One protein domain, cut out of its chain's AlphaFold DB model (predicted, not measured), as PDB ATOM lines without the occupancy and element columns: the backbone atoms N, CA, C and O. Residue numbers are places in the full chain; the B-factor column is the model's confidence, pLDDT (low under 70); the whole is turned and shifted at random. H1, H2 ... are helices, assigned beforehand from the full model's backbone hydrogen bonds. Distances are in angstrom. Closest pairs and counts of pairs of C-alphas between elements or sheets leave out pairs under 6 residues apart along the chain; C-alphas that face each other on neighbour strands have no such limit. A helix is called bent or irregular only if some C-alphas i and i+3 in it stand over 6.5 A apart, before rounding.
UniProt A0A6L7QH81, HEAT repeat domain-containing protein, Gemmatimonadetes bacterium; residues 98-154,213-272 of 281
ATOM      1  N   SER A  98     -44.424  35.725  51.463       95.69
ATOM      2  CA  SER A  98     -45.840  36.103  51.382       95.69
ATOM      3  C   SER A  98     -46.413  36.005  49.961       95.69
ATOM      4  O   SER A  98     -47.639  35.996  49.804       95.69
ATOM      5  N   ALA A  99     -45.556  35.904  48.938       96.25
ATOM      6  CA  ALA A  99     -45.946  35.702  47.544       96.25
ATOM      7  C   ALA A  99     -45.959  34.228  47.101       96.25
ATOM      8  O   ALA A  99     -46.583  33.926  46.084       96.25
ATOM      9  N   ALA A 100     -45.349  33.304  47.857       96.19
ATOM     10  CA  ALA A 100     -45.212  31.895  47.463       96.19
ATOM     11  C   ALA A 100     -46.559  31.252  47.080       96.19
ATOM     12  O   ALA A 100     -46.675  30.612  46.038       96.19
ATOM     13  N   LEU A 101     -47.613  31.489  47.869       94.56
ATOM     14  CA  LEU A 101     -48.948  30.943  47.591       94.56
ATOM     15  C   LEU A 101     -49.576  31.508  46.309       94.56
ATOM     16  O   LEU A 101     -50.275  30.780  45.605       94.56
ATOM     17  N   ASP A 102     -49.355  32.785  45.997       94.75
ATOM     18  CA  ASP A 102     -49.867  33.392  44.767       94.75
ATOM     19  C   ASP A 102     -49.150  32.824  43.537       94.75
ATOM     20  O   ASP A 102     -49.804  32.514  42.539       94.75
ATOM     21  N   ILE A 103     -47.835  32.602  43.639       95.56
ATOM     22  CA  ILE A 103     -47.050  31.932  42.593       95.56
ATOM     23  C   ILE A 103     -47.512  30.483  42.422       95.56
ATOM     24  O   ILE A 103     -47.771  30.058  41.300       95.56
ATOM     25  N   GLY A 104     -47.705  29.741  43.517       92.69
ATOM     26  CA  GLY A 104     -48.207  28.366  43.468       92.69
ATOM     27  C   GLY A 104     -49.589  28.260  42.823       92.69
ATOM     28  O   GLY A 104     -49.820  27.382  41.994       92.69
ATOM     29  N   ARG A 105     -50.508  29.185  43.128       90.44
ATOM     30  CA  ARG A 105     -51.824  29.252  42.465       90.44
ATOM     31  C   ARG A 105     -51.696  29.496  40.965       90.44
ATOM     32  O   ARG A 105     -52.417  28.861  40.196       90.44
ATOM     33  N   LEU A 106     -50.799  30.397  40.560       90.69
ATOM     34  CA  LEU A 106     -50.540  30.672  39.150       90.69
ATOM     35  C   LEU A 106     -49.948  29.448  38.444       90.69
ATOM     36  O   LEU A 106     -50.444  29.087  37.380       90.69
ATOM     37  N   LEU A 107     -48.967  28.782  39.064       90.69
ATOM     38  CA  LEU A 107     -48.382  27.536  38.567       90.69
ATOM     39  C   LEU A 107     -49.478  26.491  38.343       90.69
ATOM     40  O   LEU A 107     -49.654  26.018  37.223       90.69
ATOM     41  N   ASN A 108     -50.300  26.228  39.359       85.69
ATOM     42  CA  ASN A 108     -51.397  25.272  39.258       85.69
ATOM     43  C   ASN A 108     -52.411  25.615  38.159       85.69
ATOM     44  O   ASN A 108     -52.864  24.735  37.432       85.69
ATOM     45  N   TYR A 109     -52.765  26.895  38.018       82.50
ATOM     46  CA  TYR A 109     -53.636  27.337  36.933       82.50
ATOM     47  C   TYR A 109     -52.996  27.079  35.562       82.50
ATOM     48  O   TYR A 109     -53.647  26.533  34.671       82.50
ATOM     49  N   SER A 110     -51.710  27.406  35.410       80.38
ATOM     50  CA  SER A 110     -50.969  27.234  34.157       80.38
ATOM     51  C   SER A 110     -50.713  25.778  33.759       80.38
ATOM     52  O   SER A 110     -50.385  25.517  32.607       80.38
ATOM     53  N   LEU A 111     -50.930  24.801  34.648       75.38
ATOM     54  CA  LEU A 111     -50.950  23.376  34.275       75.38
ATOM     55  C   LEU A 111     -52.125  23.029  33.344       75.38
ATOM     56  O   LEU A 111     -52.084  22.001  32.674       75.38
ATOM     57  N   ASN A 112     -53.146  23.889  33.276       71.62
ATOM     58  CA  ASN A 112     -54.289  23.755  32.368       71.62
ATOM     59  C   ASN A 112     -54.197  24.709  31.163       71.62
ATOM     60  O   ASN A 112     -55.185  24.924  30.464       71.62
ATOM     61  N   THR A 113     -53.037  25.327  30.924       72.94
ATOM     62  CA  THR A 113     -52.807  26.211  29.773       72.94
ATOM     63  C   THR A 113     -51.612  25.732  28.950       72.94
ATOM     64  O   THR A 113     -50.739  25.017  29.437       72.94
ATOM     65  N   ALA A 114     -51.530  26.154  27.689       70.31
ATOM     66  CA  ALA A 114     -50.399  25.830  26.813       70.31
ATOM     67  C   ALA A 114     -49.124  26.660  27.099       70.31
ATOM     68  O   ALA A 114     -48.192  26.640  26.301       70.31
ATOM     69  N   ASP A 115     -49.069  27.414  28.204       79.44
ATOM     70  CA  ASP A 115     -47.965  28.340  28.491       79.44
ATOM     71  C   ASP A 115     -46.900  27.698  29.397       79.44
ATOM     72  O   ASP A 115     -46.924  27.846  30.622       79.44
ATOM     73  N   SER A 116     -45.971  26.966  28.776       83.12
ATOM     74  CA  SER A 116     -44.826  26.350  29.459       83.12
ATOM     75  C   SER A 116     -43.860  27.384  30.029       83.12
ATOM     76  O   SER A 116     -43.368  27.215  31.140       83.12
ATOM     77  N   GLU A 117     -43.634  28.491  29.326       87.31
ATOM     78  CA  GLU A 117     -42.748  29.571  29.776       87.31
ATOM     79  C   GLU A 117     -43.223  30.164  31.107       87.31
ATOM     80  O   GLU A 117     -42.423  30.472  31.992       87.31
ATOM     81  N   LEU A 118     -44.541  30.304  31.281       89.94
ATOM     82  CA  LEU A 118     -45.120  30.765  32.539       89.94
ATOM     83  C   LEU A 118     -44.925  29.754  33.678       89.94
ATOM     84  O   LEU A 118     -44.626  30.171  34.799       89.94
ATOM     85  N   ARG A 119     -45.064  28.449  33.402       90.56
ATOM     86  CA  ARG A 119     -44.799  27.386  34.387       90.56
ATOM     87  C   ARG A 119     -43.343  27.387  34.825       90.56
ATOM     88  O   ARG A 119     -43.073  27.432  36.023       90.56
ATOM     89  N   MET A 120     -42.426  27.419  33.862       92.31
ATOM     90  CA  MET A 120     -40.985  27.458  34.108       92.31
ATOM     91  C   MET A 120     -40.603  28.688  34.936       92.31
ATOM     92  O   MET A 120     -39.966  28.555  35.978       92.31
ATOM     93  N   ALA A 121     -41.104  29.872  34.569       95.00
ATOM     94  CA  ALA A 121     -40.867  31.094  35.335       95.00
ATOM     95  C   ALA A 121     -41.402  31.011  36.779       95.00
ATOM     96  O   ALA A 121     -40.806  31.584  37.689       95.00
ATOM     97  N   ALA A 122     -42.523  30.318  37.008       96.19
ATOM     98  CA  ALA A 122     -43.080  30.145  38.348       96.19
ATOM     99  C   ALA A 122     -42.238  29.177  39.193       96.19
ATOM    100  O   ALA A 122     -41.985  29.459  40.363       96.19
ATOM    101  N   ILE A 123     -41.769  28.078  38.594       97.06
ATOM    102  CA  ILE A 123     -40.864  27.111  39.233       97.06
ATOM    103  C   ILE A 123     -39.540  27.790  39.609       97.06
ATOM    104  O   ILE A 123     -39.112  27.696  40.761       97.06
ATOM    105  N   GLU A 124     -38.928  28.536  38.682       97.12
ATOM    106  CA  GLU A 124     -37.703  29.306  38.938       97.12
ATOM    107  C   GLU A 124     -37.892  30.316  40.071       97.12
ATOM    108  O   GLU A 124     -37.056  30.408  40.971       97.12
ATOM    109  N   ALA A 125     -39.002  31.062  40.050       97.69
ATOM    110  CA  ALA A 125     -39.292  32.061  41.070       97.69
ATOM    111  C   ALA A 125     -39.449  31.437  42.462       97.69
ATOM    112  O   ALA A 125     -38.924  31.984  43.426       97.69
ATOM    113  N   LEU A 126     -40.130  30.290  42.574       97.94
ATOM    114  CA  LEU A 126     -40.250  29.544  43.833       97.94
ATOM    115  C   LEU A 126     -38.888  29.025  44.315       97.94
ATOM    116  O   LEU A 126     -38.588  29.127  45.503       97.94
ATOM    117  N   GLY A 127     -38.055  28.522  43.400       97.31
ATOM    118  CA  GLY A 127     -36.696  28.077  43.710       97.31
ATOM    119  C   GLY A 127     -35.824  29.202  44.271       97.31
ATOM    120  O   GLY A 127     -35.228  29.052  45.333       97.31
ATOM    121  N   GLN A 128     -35.804  30.354  43.593       96.62
ATOM    122  CA  GLN A 128     -35.043  31.541  44.014       96.62
ATOM    123  C   GLN A 128     -35.577  32.164  45.306       96.62
ATOM    124  O   GLN A 128     -34.792  32.628  46.129       96.62
ATOM    125  N   MET A 129     -36.899  32.156  45.496       96.62
ATOM    126  CA  MET A 129     -37.533  32.682  46.704       96.62
ATOM    127  C   MET A 129     -37.145  31.882  47.957       96.62
ATOM    128  O   MET A 129     -37.171  32.424  49.063       96.62
ATOM    129  N   GLY A 130     -36.795  30.601  47.793       94.44
ATOM    130  CA  GLY A 130     -36.402  29.718  48.887       94.44
ATOM    131  C   GLY A 130     -37.561  29.403  49.829       94.44
ATOM    132  O   GLY A 130     -38.727  29.583  49.472       94.44
ATOM    133  N   GLY A 131     -37.250  28.970  51.051       95.88
ATOM    134  CA  GLY A 131     -38.218  28.786  52.130       95.88
ATOM    135  C   GLY A 131     -39.112  27.547  52.017       95.88
ATOM    136  O   GLY A 131     -39.348  26.974  50.952       95.88
ATOM    137  N   THR A 132     -39.662  27.152  53.165       96.00
ATOM    138  CA  THR A 132     -40.447  25.916  53.309       96.00
ATOM    139  C   THR A 132     -41.720  25.913  52.465       96.00
ATOM    140  O   THR A 132     -42.060  24.893  51.875       96.00
ATOM    141  N   LYS A 133     -42.406  27.057  52.330       96.31
ATOM    142  CA  LYS A 133     -43.631  27.150  51.515       96.31
ATOM    143  C   LYS A 133     -43.352  26.940  50.031       96.31
ATOM    144  O   LYS A 133     -44.143  26.287  49.356       96.31
ATOM    145  N   SER A 134     -42.248  27.480  49.514       96.94
ATOM    146  CA  SER A 134     -41.865  27.237  48.121       96.94
ATOM    147  C   SER A 134     -41.489  25.778  47.910       96.94
ATOM    148  O   SER A 134     -41.935  25.186  46.931       96.94
ATOM    149  N   ALA A 135     -40.755  25.172  48.852       97.50
ATOM    150  CA  ALA A 135     -40.457  23.743  48.811       97.50
ATOM    151  C   ALA A 135     -41.733  22.886  48.791       97.50
ATOM    152  O   ALA A 135     -41.835  21.986  47.966       97.50
ATOM    153  N   GLU A 136     -42.734  23.187  49.626       95.62
ATOM    154  CA  GLU A 136     -44.018  22.464  49.635       95.62
ATOM    155  C   GLU A 136     -44.710  22.523  48.270       95.62
ATOM    156  O   GLU A 136     -45.190  21.511  47.756       95.62
ATOM    157  N   ILE A 137     -44.743  23.704  47.650       95.94
ATOM    158  CA  ILE A 137     -45.344  23.888  46.325       95.94
ATOM    159  C   ILE A 137     -44.552  23.116  45.262       95.94
ATOM    160  O   ILE A 137     -45.158  22.432  44.438       95.94
ATOM    161  N   LEU A 138     -43.222  23.194  45.284       96.88
ATOM    162  CA  LEU A 138     -42.353  22.517  44.319       96.88
ATOM    163  C   LEU A 138     -42.403  20.987  44.458       96.88
ATOM    164  O   LEU A 138     -42.452  20.295  43.446       96.88
ATOM    165  N   VAL A 139     -42.469  20.447  45.679       95.38
ATOM    166  CA  VAL A 139     -42.663  19.004  45.913       95.38
ATOM    167  C   VAL A 139     -44.001  18.541  45.336       95.38
ATOM    168  O   VAL A 139     -44.048  17.540  44.624       95.38
ATOM    169  N   ASN A 140     -45.080  19.298  45.562       91.75
ATOM    170  CA  ASN A 140     -46.386  18.989  44.971       91.75
ATOM    171  C   ASN A 140     -46.370  19.079  43.434       91.75
ATOM    172  O   ASN A 140     -47.043  18.297  42.763       91.75
ATOM    173  N   ALA A 141     -45.604  20.016  42.865       91.88
ATOM    174  CA  ALA A 141     -45.423  20.116  41.419       91.88
ATOM    175  C   ALA A 141     -44.664  18.898  40.869       91.88
ATOM    176  O   ALA A 141     -45.092  18.312  39.877       91.88
ATOM    177  N   LEU A 142     -43.593  18.467  41.543       91.88
ATOM    178  CA  LEU A 142     -42.819  17.292  41.146       91.88
ATOM    179  C   LEU A 142     -43.656  16.007  41.204       91.88
ATOM    180  O   LEU A 142     -43.622  15.215  40.262       91.88
ATOM    181  N   ASP A 143     -44.459  15.834  42.259       87.88
ATOM    182  CA  ASP A 143     -45.394  14.707  42.374       87.88
ATOM    183  C   ASP A 143     -46.432  14.707  41.242       87.88
ATOM    184  O   ASP A 143     -46.739  13.675  40.637       87.88
ATOM    185  N   TYR A 144     -46.949  15.889  40.905       85.25
ATOM    186  CA  TYR A 144     -47.871  16.050  39.791       85.25
ATOM    187  C   TYR A 144     -47.219  15.686  38.446       85.25
ATOM    188  O   TYR A 144     -47.834  14.980  37.643       85.25
ATOM    189  N   TYR A 145     -45.972  16.105  38.211       84.44
ATOM    190  CA  TYR A 145     -45.231  15.757  36.999       84.44
ATOM    191  C   TYR A 145     -44.940  14.257  36.892       84.44
ATOM    192  O   TYR A 145     -45.191  13.683  35.833       84.44
ATOM    193  N   ASP A 146     -44.508  13.601  37.973       83.94
ATOM    194  CA  ASP A 146     -44.328  12.139  38.008       83.94
ATOM    195  C   ASP A 146     -45.640  11.404  37.688       83.94
ATOM    196  O   ASP A 146     -45.679  10.518  36.831       83.94
ATOM    197  N   MET A 147     -46.751  11.841  38.289       78.50
ATOM    198  CA  MET A 147     -48.076  11.278  38.021       78.50
ATOM    199  C   MET A 147     -48.480  11.399  36.544       78.50
ATOM    200  O   MET A 147     -49.070  10.467  35.985       78.50
ATOM    201  N   LEU A 148     -48.168  12.523  35.898       75.25
ATOM    202  CA  LEU A 148     -48.462  12.724  34.482       75.25
ATOM    203  C   LEU A 148     -47.559  11.892  33.565       75.25
ATOM    204  O   LEU A 148     -48.080  11.285  32.627       75.25
ATOM    205  N   THR A 149     -46.264  11.775  33.868       73.56
ATOM    206  CA  THR A 149     -45.348  10.890  33.128       73.56
ATOM    207  C   THR A 149     -45.802   9.431  33.205       73.56
ATOM    208  O   THR A 149     -45.907   8.754  32.185       73.56
ATOM    209  N   LEU A 150     -46.198   8.946  34.386       72.12
ATOM    210  CA  LEU A 150     -46.726   7.584  34.530       72.12
ATOM    211  C   LEU A 150     -47.997   7.355  33.697       72.12
ATOM    212  O   LEU A 150     -48.203   6.272  33.148       72.12
ATOM    213  N   ARG A 151     -48.863   8.368  33.574       68.00
ATOM    214  CA  ARG A 151     -50.064   8.288  32.725       68.00
ATOM    215  C   ARG A 151     -49.726   8.262  31.236       68.00
ATOM    216  O   ARG A 151     -50.396   7.537  30.497       68.00
ATOM    217  N   SER A 152     -48.751   9.051  30.780       60.25
ATOM    218  CA  SER A 152     -48.347   9.057  29.368       60.25
ATOM    219  C   SER A 152     -47.693   7.726  28.975       60.25
ATOM    220  O   SER A 152     -48.045   7.163  27.934       60.25
ATOM    221  N   GLU A 153     -46.875   7.147  29.859       60.62
ATOM    222  CA  GLU A 153     -46.284   5.811  29.697       60.62
ATOM    223  C   GLU A 153     -47.327   4.683  29.662       60.62
ATOM    224  O   GLU A 153     -47.200   3.742  28.884       60.62
ATOM    225  N   GLN A 154     -48.378   4.758  30.484       58.84
ATOM    226  CA  GLN A 154     -49.471   3.773  30.455       58.84
ATOM    227  C   GLN A 154     -50.322   3.869  29.183       58.84
ATOM    228  O   GLN A 154     -50.888   2.869  28.740       58.84
ATOM    229  N   MET A 213     -57.465  19.719  30.299       47.78
ATOM    230  CA  MET A 213     -56.072  19.265  30.155       47.78
ATOM    231  C   MET A 213     -55.710  19.140  28.675       47.78
ATOM    232  O   MET A 213     -55.848  18.068  28.086       47.78
ATOM    233  N   GLU A 214     -55.232  20.232  28.085       50.97
ATOM    234  CA  GLU A 214     -54.778  20.259  26.687       50.97
ATOM    235  C   GLU A 214     -53.266  19.988  26.531       50.97
ATOM    236  O   GLU A 214     -52.741  20.073  25.426       50.97
ATOM    237  N   TYR A 215     -52.534  19.661  27.606       54.59
ATOM    238  CA  TYR A 215     -51.068  19.641  27.557       54.59
ATOM    239  C   TYR A 215     -50.404  18.464  28.285       54.59
ATOM    240  O   TYR A 215     -50.853  18.034  29.348       54.59
ATOM    241  N   ASP A 216     -49.316  17.970  27.687       56.78
ATOM    242  CA  ASP A 216     -48.428  16.932  28.215       56.78
ATOM    243  C   ASP A 216     -47.201  17.625  28.834       56.78
ATOM    244  O   ASP A 216     -46.477  18.309  28.108       56.78
ATOM    245  N   PRO A 217     -46.985  17.555  30.160       58.91
ATOM    246  CA  PRO A 217     -45.881  18.248  30.814       58.91
ATOM    247  C   PRO A 217     -44.545  17.784  30.245       58.91
ATOM    248  O   PRO A 217     -44.341  16.603  29.952       58.91
ATOM    249  N   THR A 218     -43.611  18.718  30.107       67.00
ATOM    250  CA  THR A 218     -42.320  18.411  29.502       67.00
ATOM    251  C   THR A 218     -41.376  17.768  30.526       67.00
ATOM    252  O   THR A 218     -41.387  18.130  31.707       67.00
ATOM    253  N   PRO A 219     -40.476  16.861  30.094       75.81
ATOM    254  CA  PRO A 219     -39.342  16.417  30.912       75.81
ATOM    255  C   PRO A 219     -38.494  17.583  31.455       75.81
ATOM    256  O   PRO A 219     -37.835  17.460  32.488       75.81
ATOM    257  N   GLU A 220     -38.532  18.721  30.762       85.62
ATOM    258  CA  GLU A 220     -37.863  19.961  31.139       85.62
ATOM    259  C   GLU A 220     -38.450  20.578  32.418       85.62
ATOM    260  O   GLU A 220     -37.690  20.893  33.328       85.62
ATOM    261  N   GLU A 221     -39.779  20.656  32.554       88.62
ATOM    262  CA  GLU A 221     -40.441  21.188  33.759       88.62
ATOM    263  C   GLU A 221     -40.118  20.363  35.010       88.62
ATOM    264  O   GLU A 221     -39.842  20.911  36.080       88.62
ATOM    265  N   ARG A 222     -40.089  19.034  34.866       90.25
ATOM    266  CA  ARG A 222     -39.704  18.111  35.942       90.25
ATOM    267  C   ARG A 222     -38.245  18.326  36.356       90.25
ATOM    268  O   ARG A 222     -37.957  18.462  37.542       90.25
ATOM    269  N   THR A 223     -37.348  18.432  35.375       92.38
ATOM    270  CA  THR A 223     -35.916  18.696  35.603       92.38
ATOM    271  C   THR A 223     -35.698  20.048  36.281       92.38
ATOM    272  O   THR A 223     -34.927  20.148  37.234       92.38
ATOM    273  N   LEU A 224     -36.407  21.085  35.837       94.69
ATOM    274  CA  LEU A 224     -36.339  22.402  36.458       94.69
ATOM    275  C   LEU A 224     -36.885  22.370  37.887       94.69
ATOM    276  O   LEU A 224     -36.312  22.997  38.767       94.69
ATOM    277  N   THR A 225     -37.956  21.621  38.147       95.38
ATOM    278  CA  THR A 225     -38.522  21.494  39.498       95.38
ATOM    279  C   THR A 225     -37.537  20.827  40.457       95.38
ATOM    280  O   THR A 225     -37.376  21.298  41.583       95.38
ATOM    281  N   HIS A 226     -36.815  19.794  40.003       96.12
ATOM    282  CA  HIS A 226     -35.691  19.215  40.751       96.12
ATOM    283  C   HIS A 226     -34.647  20.288  41.077       96.12
ATOM    284  O   HIS A 226     -34.298  20.475  42.240       96.12
ATOM    285  N   GLN A 227     -34.180  21.036  40.071       96.81
ATOM    286  CA  GLN A 227     -33.181  22.097  40.260       96.81
ATOM    287  C   GLN A 227     -33.677  23.237  41.162       96.81
ATOM    288  O   GLN A 227     -32.913  23.824  41.926       96.81
ATOM    289  N   ALA A 228     -34.964  23.564  41.101       97.06
ATOM    290  CA  ALA A 228     -35.565  24.570  41.961       97.06
ATOM    291  C   ALA A 228     -35.560  24.098  43.419       97.06
ATOM    292  O   ALA A 228     -35.174  24.868  44.291       97.06
ATOM    293  N   LEU A 229     -35.895  22.830  43.688       97.12
ATOM    294  CA  LEU A 229     -35.815  22.254  45.037       97.12
ATOM    295  C   LEU A 229     -34.383  22.239  45.582       97.12
ATOM    296  O   LEU A 229     -34.180  22.566  46.751       97.12
ATOM    297  N   THR A 230     -33.387  21.923  44.751       96.75
ATOM    298  CA  THR A 230     -31.979  21.999  45.175       96.75
ATOM    299  C   THR A 230     -31.541  23.438  45.435       96.75
ATOM    300  O   THR A 230     -30.791  23.682  46.378       96.75
ATOM    301  N   THR A 231     -32.069  24.401  44.670       96.50
ATOM    302  CA  THR A 231     -31.843  25.843  44.878       96.50
ATOM    303  C   THR A 231     -32.471  26.347  46.180       96.50
ATOM    304  O   THR A 231     -31.847  27.153  46.867       96.50
ATOM    305  N   VAL A 232     -33.656  25.848  46.568       96.31
ATOM    306  CA  VAL A 232     -34.253  26.150  47.885       96.31
ATOM    307  C   VAL A 232     -33.333  25.685  49.023       96.31
ATOM    308  O   VAL A 232     -33.245  26.340  50.063       96.31
ATOM    309  N   GLY A 233     -32.615  24.577  48.827       94.12
ATOM    310  CA  GLY A 233     -31.583  24.114  49.747       94.12
ATOM    311  C   GLY A 233     -32.151  23.489  51.024       94.12
ATOM    312  O   GLY A 233     -33.117  22.731  50.987       94.12
ATOM    313  N   ALA A 234     -31.527  23.773  52.171       93.94
ATOM    314  CA  ALA A 234     -31.798  23.078  53.434       93.94
ATOM    315  C   ALA A 234     -33.267  23.156  53.897       93.94
ATOM    316  O   ALA A 234     -33.764  22.204  54.496       93.94
ATOM    317  N   ASP A 235     -33.976  24.237  53.564       94.50
ATOM    318  CA  ASP A 235     -35.396  24.412  53.898       94.50
ATOM    319  C   ASP A 235     -36.306  23.395  53.188       94.50
ATOM    320  O   ASP A 235     -37.416  23.128  53.654       94.50
ATOM    321  N   ALA A 236     -35.848  22.805  52.077       96.00
ATOM    322  CA  ALA A 236     -36.594  21.787  51.348       96.00
ATOM    323  C   ALA A 236     -36.502  20.399  51.994       96.00
ATOM    324  O   ALA A 236     -37.435  19.612  51.851       96.00
ATOM    325  N   ILE A 237     -35.429  20.096  52.733       95.38
ATOM    326  CA  ILE A 237     -35.190  18.768  53.324       95.38
ATOM    327  C   ILE A 237     -36.369  18.291  54.188       95.38
ATOM    328  O   ILE A 237     -36.931  17.248  53.854       95.38
ATOM    329  N   PRO A 238     -36.820  19.024  55.230       95.81
ATOM    330  CA  PRO A 238     -37.900  18.531  56.088       95.81
ATOM    331  C   PRO A 238     -39.224  18.376  55.328       95.81
ATOM    332  O   PRO A 238     -40.045  17.526  55.662       95.81
ATOM    333  N   VAL A 239     -39.446  19.185  54.290       96.06
ATOM    334  CA  VAL A 239     -40.633  19.080  53.436       96.06
ATOM    335  C   VAL A 239     -40.575  17.812  52.588       96.06
ATOM    336  O   VAL A 239     -41.567  17.088  52.498       96.06
ATOM    337  N   ILE A 240     -39.414  17.523  51.997       94.75
ATOM    338  CA  ILE A 240     -39.191  16.320  51.197       94.75
ATOM    339  C   ILE A 240     -39.296  15.068  52.073       94.75
ATOM    340  O   ILE A 240     -39.969  14.123  51.673       94.75
ATOM    341  N   GLU A 241     -38.695  15.060  53.263       93.62
ATOM    342  CA  GLU A 241     -38.785  13.946  54.219       93.62
ATOM    343  C   GLU A 241     -40.238  13.666  54.622       93.62
ATOM    344  O   GLU A 241     -40.718  12.544  54.467       93.62
ATOM    345  N   ASN A 242     -40.988  14.703  55.013       93.00
ATOM    346  CA  ASN A 242     -42.413  14.564  55.329       93.00
ATOM    347  C   ASN A 242     -43.223  14.026  54.138       93.00
ATOM    348  O   ASN A 242     -44.144  13.223  54.310       93.00
ATOM    349  N   HIS A 243     -42.898  14.457  52.916       92.06
ATOM    350  CA  HIS A 243     -43.562  13.949  51.721       92.06
ATOM    351  C   HIS A 243     -43.193  12.484  51.445       92.06
ATOM    352  O   HIS A 243     -44.082  11.682  51.163       92.06
ATOM    353  N   LEU A 244     -41.919  12.107  51.596       90.50
ATOM    354  CA  LEU A 244     -41.426  10.733  51.463       90.50
ATOM    355  C   LEU A 244     -42.101   9.762  52.439       90.50
ATOM    356  O   LEU A 244     -42.390   8.634  52.039       90.50
ATOM    357  N   ASP A 245     -42.388  10.200  53.665       88.06
ATOM    358  CA  ASP A 245     -43.127   9.410  54.660       88.06
ATOM    359  C   ASP A 245     -44.591   9.191  54.254       88.06
ATOM    360  O   ASP A 245     -45.189   8.148  54.538       88.06
ATOM    361  N   SER A 246     -45.180  10.167  53.558       83.62
ATOM    362  CA  SER A 246     -46.549  10.078  53.040       83.62
ATOM    363  C   SER A 246     -46.659   9.281  51.733       83.62
ATOM    364  O   SER A 246     -47.738   8.770  51.400       83.62
ATOM    365  N   LEU A 247     -45.556   9.150  50.987       78.50
ATOM    366  CA  LEU A 247     -45.515   8.415  49.730       78.50
ATOM    367  C   LEU A 247     -45.689   6.918  49.996       78.50
ATOM    368  O   LEU A 247     -44.854   6.248  50.598       78.50
ATOM    369  N   ARG A 248     -46.784   6.354  49.477       64.12
ATOM    370  CA  ARG A 248     -46.961   4.896  49.441       64.12
ATOM    371  C   ARG A 248     -45.809   4.271  48.643       64.12
ATOM    372  O   ARG A 248     -45.366   4.842  47.650       64.12
ATOM    373  N   VAL A 249     -45.414   3.048  49.009       59.62
ATOM    374  CA  VAL A 249     -44.333   2.243  48.383       59.62
ATOM    375  C   VAL A 249     -44.414   2.177  46.839       59.62
ATOM    376  O   VAL A 249     -43.429   1.919  46.160       59.62
ATOM    377  N   SER A 250     -45.580   2.456  46.255       64.19
ATOM    378  CA  SER A 250     -45.895   2.346  44.828       64.19
ATOM    379  C   SER A 250     -45.281   3.401  43.884       64.19
ATOM    380  O   SER A 250     -45.548   3.310  42.689       64.19
ATOM    381  N   ARG A 251     -44.494   4.387  44.354       77.00
ATOM    382  CA  ARG A 251     -43.849   5.418  43.497       77.00
ATOM    383  C   ARG A 251     -42.310   5.414  43.610       77.00
ATOM    384  O   ARG A 251     -41.730   6.336  44.185       77.00
ATOM    385  N   PRO A 252     -41.619   4.382  43.086       80.00
ATOM    386  CA  PRO A 252     -40.173   4.224  43.268       80.00
ATOM    387  C   PRO A 252     -39.336   5.272  42.516       80.00
ATOM    388  O   PRO A 252     -38.254   5.627  42.977       80.00
ATOM    389  N   THR A 253     -39.824   5.785  41.382       84.44
ATOM    390  CA  THR A 253     -39.148   6.811  40.569       84.44
ATOM    391  C   THR A 253     -39.060   8.140  41.309       84.44
ATOM    392  O   THR A 253     -37.958   8.632  41.549       84.44
ATOM    393  N   LEU A 254     -40.206   8.663  41.750       88.94
ATOM    394  CA  LEU A 254     -40.287   9.894  42.529       88.94
ATOM    395  C   LEU A 254     -39.523   9.781  43.849       88.94
ATOM    396  O   LEU A 254     -38.760  10.678  44.193       88.94
ATOM    397  N   ARG A 255     -39.662   8.654  44.564       90.56
ATOM    398  CA  ARG A 255     -38.909   8.411  45.804       90.56
ATOM    399  C   ARG A 255     -37.402   8.531  45.573       90.56
ATOM    400  O   ARG A 255     -36.720   9.203  46.339       90.56
ATOM    401  N   LYS A 256     -36.884   7.898  44.515       90.44
ATOM    402  CA  LYS A 256     -35.457   7.950  44.174       90.44
ATOM    403  C   LYS A 256     -35.001   9.370  43.834       90.44
ATOM    404  O   LYS A 256     -33.917   9.761  44.253       90.44
ATOM    405  N   GLU A 257     -35.805  10.122  43.093       92.62
ATOM    406  CA  GLU A 257     -35.485  11.508  42.741       92.62
ATOM    407  C   GLU A 257     -35.468  12.428  43.964       92.62
ATOM    408  O   GLU A 257     -34.499  13.149  44.169       92.62
ATOM    409  N   LEU A 258     -36.477  12.350  44.831       93.75
ATOM    410  CA  LEU A 258     -36.532  13.137  46.065       93.75
ATOM    411  C   LEU A 258     -35.339  12.848  46.995       93.75
ATOM    412  O   LEU A 258     -34.762  13.769  47.572       93.75
ATOM    413  N   LEU A 259     -34.917  11.584  47.096       93.19
ATOM    414  CA  LEU A 259     -33.700  11.210  47.826       93.19
ATOM    415  C   LEU A 259     -32.425  11.745  47.153       93.19
ATOM    416  O   LEU A 259     -31.488  12.135  47.849       93.19
ATOM    417  N   ALA A 260     -32.380  11.786  45.818       93.75
ATOM    418  CA  ALA A 260     -31.276  12.398  45.084       93.75
ATOM    419  C   ALA A 260     -31.197  13.910  45.349       93.75
ATOM    420  O   ALA A 260     -30.107  14.418  45.587       93.75
ATOM    421  N   ILE A 261     -32.334  14.606  45.422       95.00
ATOM    422  CA  ILE A 261     -32.389  16.030  45.787       95.00
ATOM    423  C   ILE A 261     -31.826  16.258  47.197       95.00
ATOM    424  O   ILE A 261     -30.971  17.122  47.378       95.00
ATOM    425  N   ILE A 262     -32.234  15.460  48.194       94.00
ATOM    426  CA  ILE A 262     -31.662  15.544  49.555       94.00
ATOM    427  C   ILE A 262     -30.144  15.311  49.518       94.00
ATOM    428  O   ILE A 262     -29.383  16.030  50.172       94.00
ATOM    429  N   SER A 263     -29.692  14.326  48.741       93.81
ATOM    430  CA  SER A 263     -28.269  14.027  48.572       93.81
ATOM    431  C   SER A 263     -27.494  15.201  47.965       93.81
ATOM    432  O   SER A 263     -26.436  15.565  48.477       93.81
ATOM    433  N   GLU A 264     -28.036  15.841  46.930       94.88
ATOM    434  CA  GLU A 264     -27.436  17.013  46.284       94.88
ATOM    435  C   GLU A 264     -27.366  18.219  47.230       94.88
ATOM    436  O   GLU A 264     -26.343  18.902  47.268       94.88
ATOM    437  N   ILE A 265     -28.405  18.450  48.041       93.44
ATOM    438  CA  ILE A 265     -28.438  19.548  49.021       93.44
ATOM    439  C   ILE A 265     -27.429  19.315  50.156       93.44
ATOM    440  O   ILE A 265     -26.759  20.247  50.601       93.44
ATOM    441  N   THR A 266     -27.324  18.080  50.652       91.19
ATOM    442  CA  THR A 266     -26.472  17.739  51.808       91.19
ATOM    443  C   THR A 266     -25.021  17.436  51.431       91.19
ATOM    444  O   THR A 266     -24.148  17.453  52.298       91.19
ATOM    445  N   GLY A 267     -24.752  17.125  50.160       85.56
ATOM    446  CA  GLY A 267     -23.464  16.604  49.695       85.56
ATOM    447  C   GLY A 267     -23.160  15.178  50.175       85.56
ATOM    448  O   GLY A 267     -22.043  14.692  49.984       85.56
ATOM    449  N   VAL A 268     -24.125  14.504  50.811       79.75
ATOM    450  CA  VAL A 268     -24.002  13.123  51.293       79.75
ATOM    451  C   VAL A 268     -24.611  12.201  50.240       79.75
ATOM    452  O   VAL A 268     -25.752  12.440  49.850       79.75
ATOM    453  N   PRO A 269     -23.913  11.155  49.755       65.81
ATOM    454  CA  PRO A 269     -24.477  10.240  48.762       65.81
ATOM    455  C   PRO A 269     -25.767   9.590  49.286       65.81
ATOM    456  O   PRO A 269     -25.872   9.347  50.494       65.81
ATOM    457  N   PRO A 270     -26.745   9.290  48.411       60.66
ATOM    458  CA  PRO A 270     -28.016   8.736  48.848       60.66
ATOM    459  C   PRO A 270     -27.757   7.409  49.562       60.66
ATOM    460  O   PRO A 270     -26.986   6.578  49.074       60.66
ATOM    461  N   VAL A 271     -28.385   7.218  50.725       58.00
ATOM    462  CA  VAL A 271     -28.316   5.947  51.448       58.00
ATOM    463  C   VAL A 271     -28.939   4.895  50.539       58.00
ATOM    464  O   VAL A 271     -30.153   4.851  50.354       58.00
ATOM    465  N   VAL A 272     -28.092   4.082  49.910       53.34
ATOM    466  CA  VAL A 272     -28.530   2.886  49.204       53.34
ATOM    467  C   VAL A 272     -29.058   1.972  50.298       53.34
ATOM    468  O   VAL A 272     -28.266   1.389  51.037       53.34
TER     469      VAL A 272
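This is residues 98 to 154 and 213 to 272 of the 281 residues of the protein "HEAT repeat domain-containing protein" of Gemmatimonadetes bacterium (UniProt A0A6L7QH81). A bundle of helices is built round one long helix, H3: the hairpin of H1 and H2 packs on one side of it, and the hairpin of H4b and H5 on the other. H4a, the first arm of the bent helix H4, packs on H3 between H2 and H5. The printed part has 117 residues with five named helices, H1 to H5 in that order, and no named strand: all helix. It is compact, with a radius of gyration of the C-alphas of 13.6 A and spans of 39 by 38 by 22 A.

H1, residues 98 to 110, begins at C-alpha 98 (-45.840, 36.103, 51.382); it is irregular, with C-alphas 98 and 101 7.1 A apart. H2 is residues 116 to 129, 19.8 A. H3, residues 131 to 154, measures 35.0 A. H4, residues 219 to 246, was assigned as one helix by its hydrogen bonds but is bent: C-alphas 231 and 234 are 9.0 A apart. Its arms are H4a, residues 219 to 231, and H4b, residues 234 to 246, irregular with C-alphas 235 and 238 6.8 A apart. H5, residues 252 to 266, ends at C-alpha 266 (-26.472, 17.739, 51.808).

H3 is the hub. Residues 133 to 137 of H3 touch H1, closest at the C-alphas of Ala 100 and Ser 134, 5.8 A. H2 touches H4a, the same way at 11 degrees, a shallow tilt; C-alphas 127 and 228 are closest, 4.1 A. H4b touches H3 at a steep tilt of 47 degrees, closest at C-alphas 236 and 135, 5.0 A. H1 and H5 are apart. Every O i to N i+4 pair is within hydrogen-bond range in H2, H3, H4a and H5; H1 has 8 of 9, H4b 7 of 9.

C-alphas 214 and 268 are farthest apart, 40.0 A. Residues 155 to 212 are not printed; C-alphas 154 and 213 are 16.8 A apart across this cut. The links H1 to H2, H2 to H3 and H4 to H5 are tight. The pLDDT is under 70 at residues 151 to 154, 213 to 218, 248 to 250 and 269 to 272.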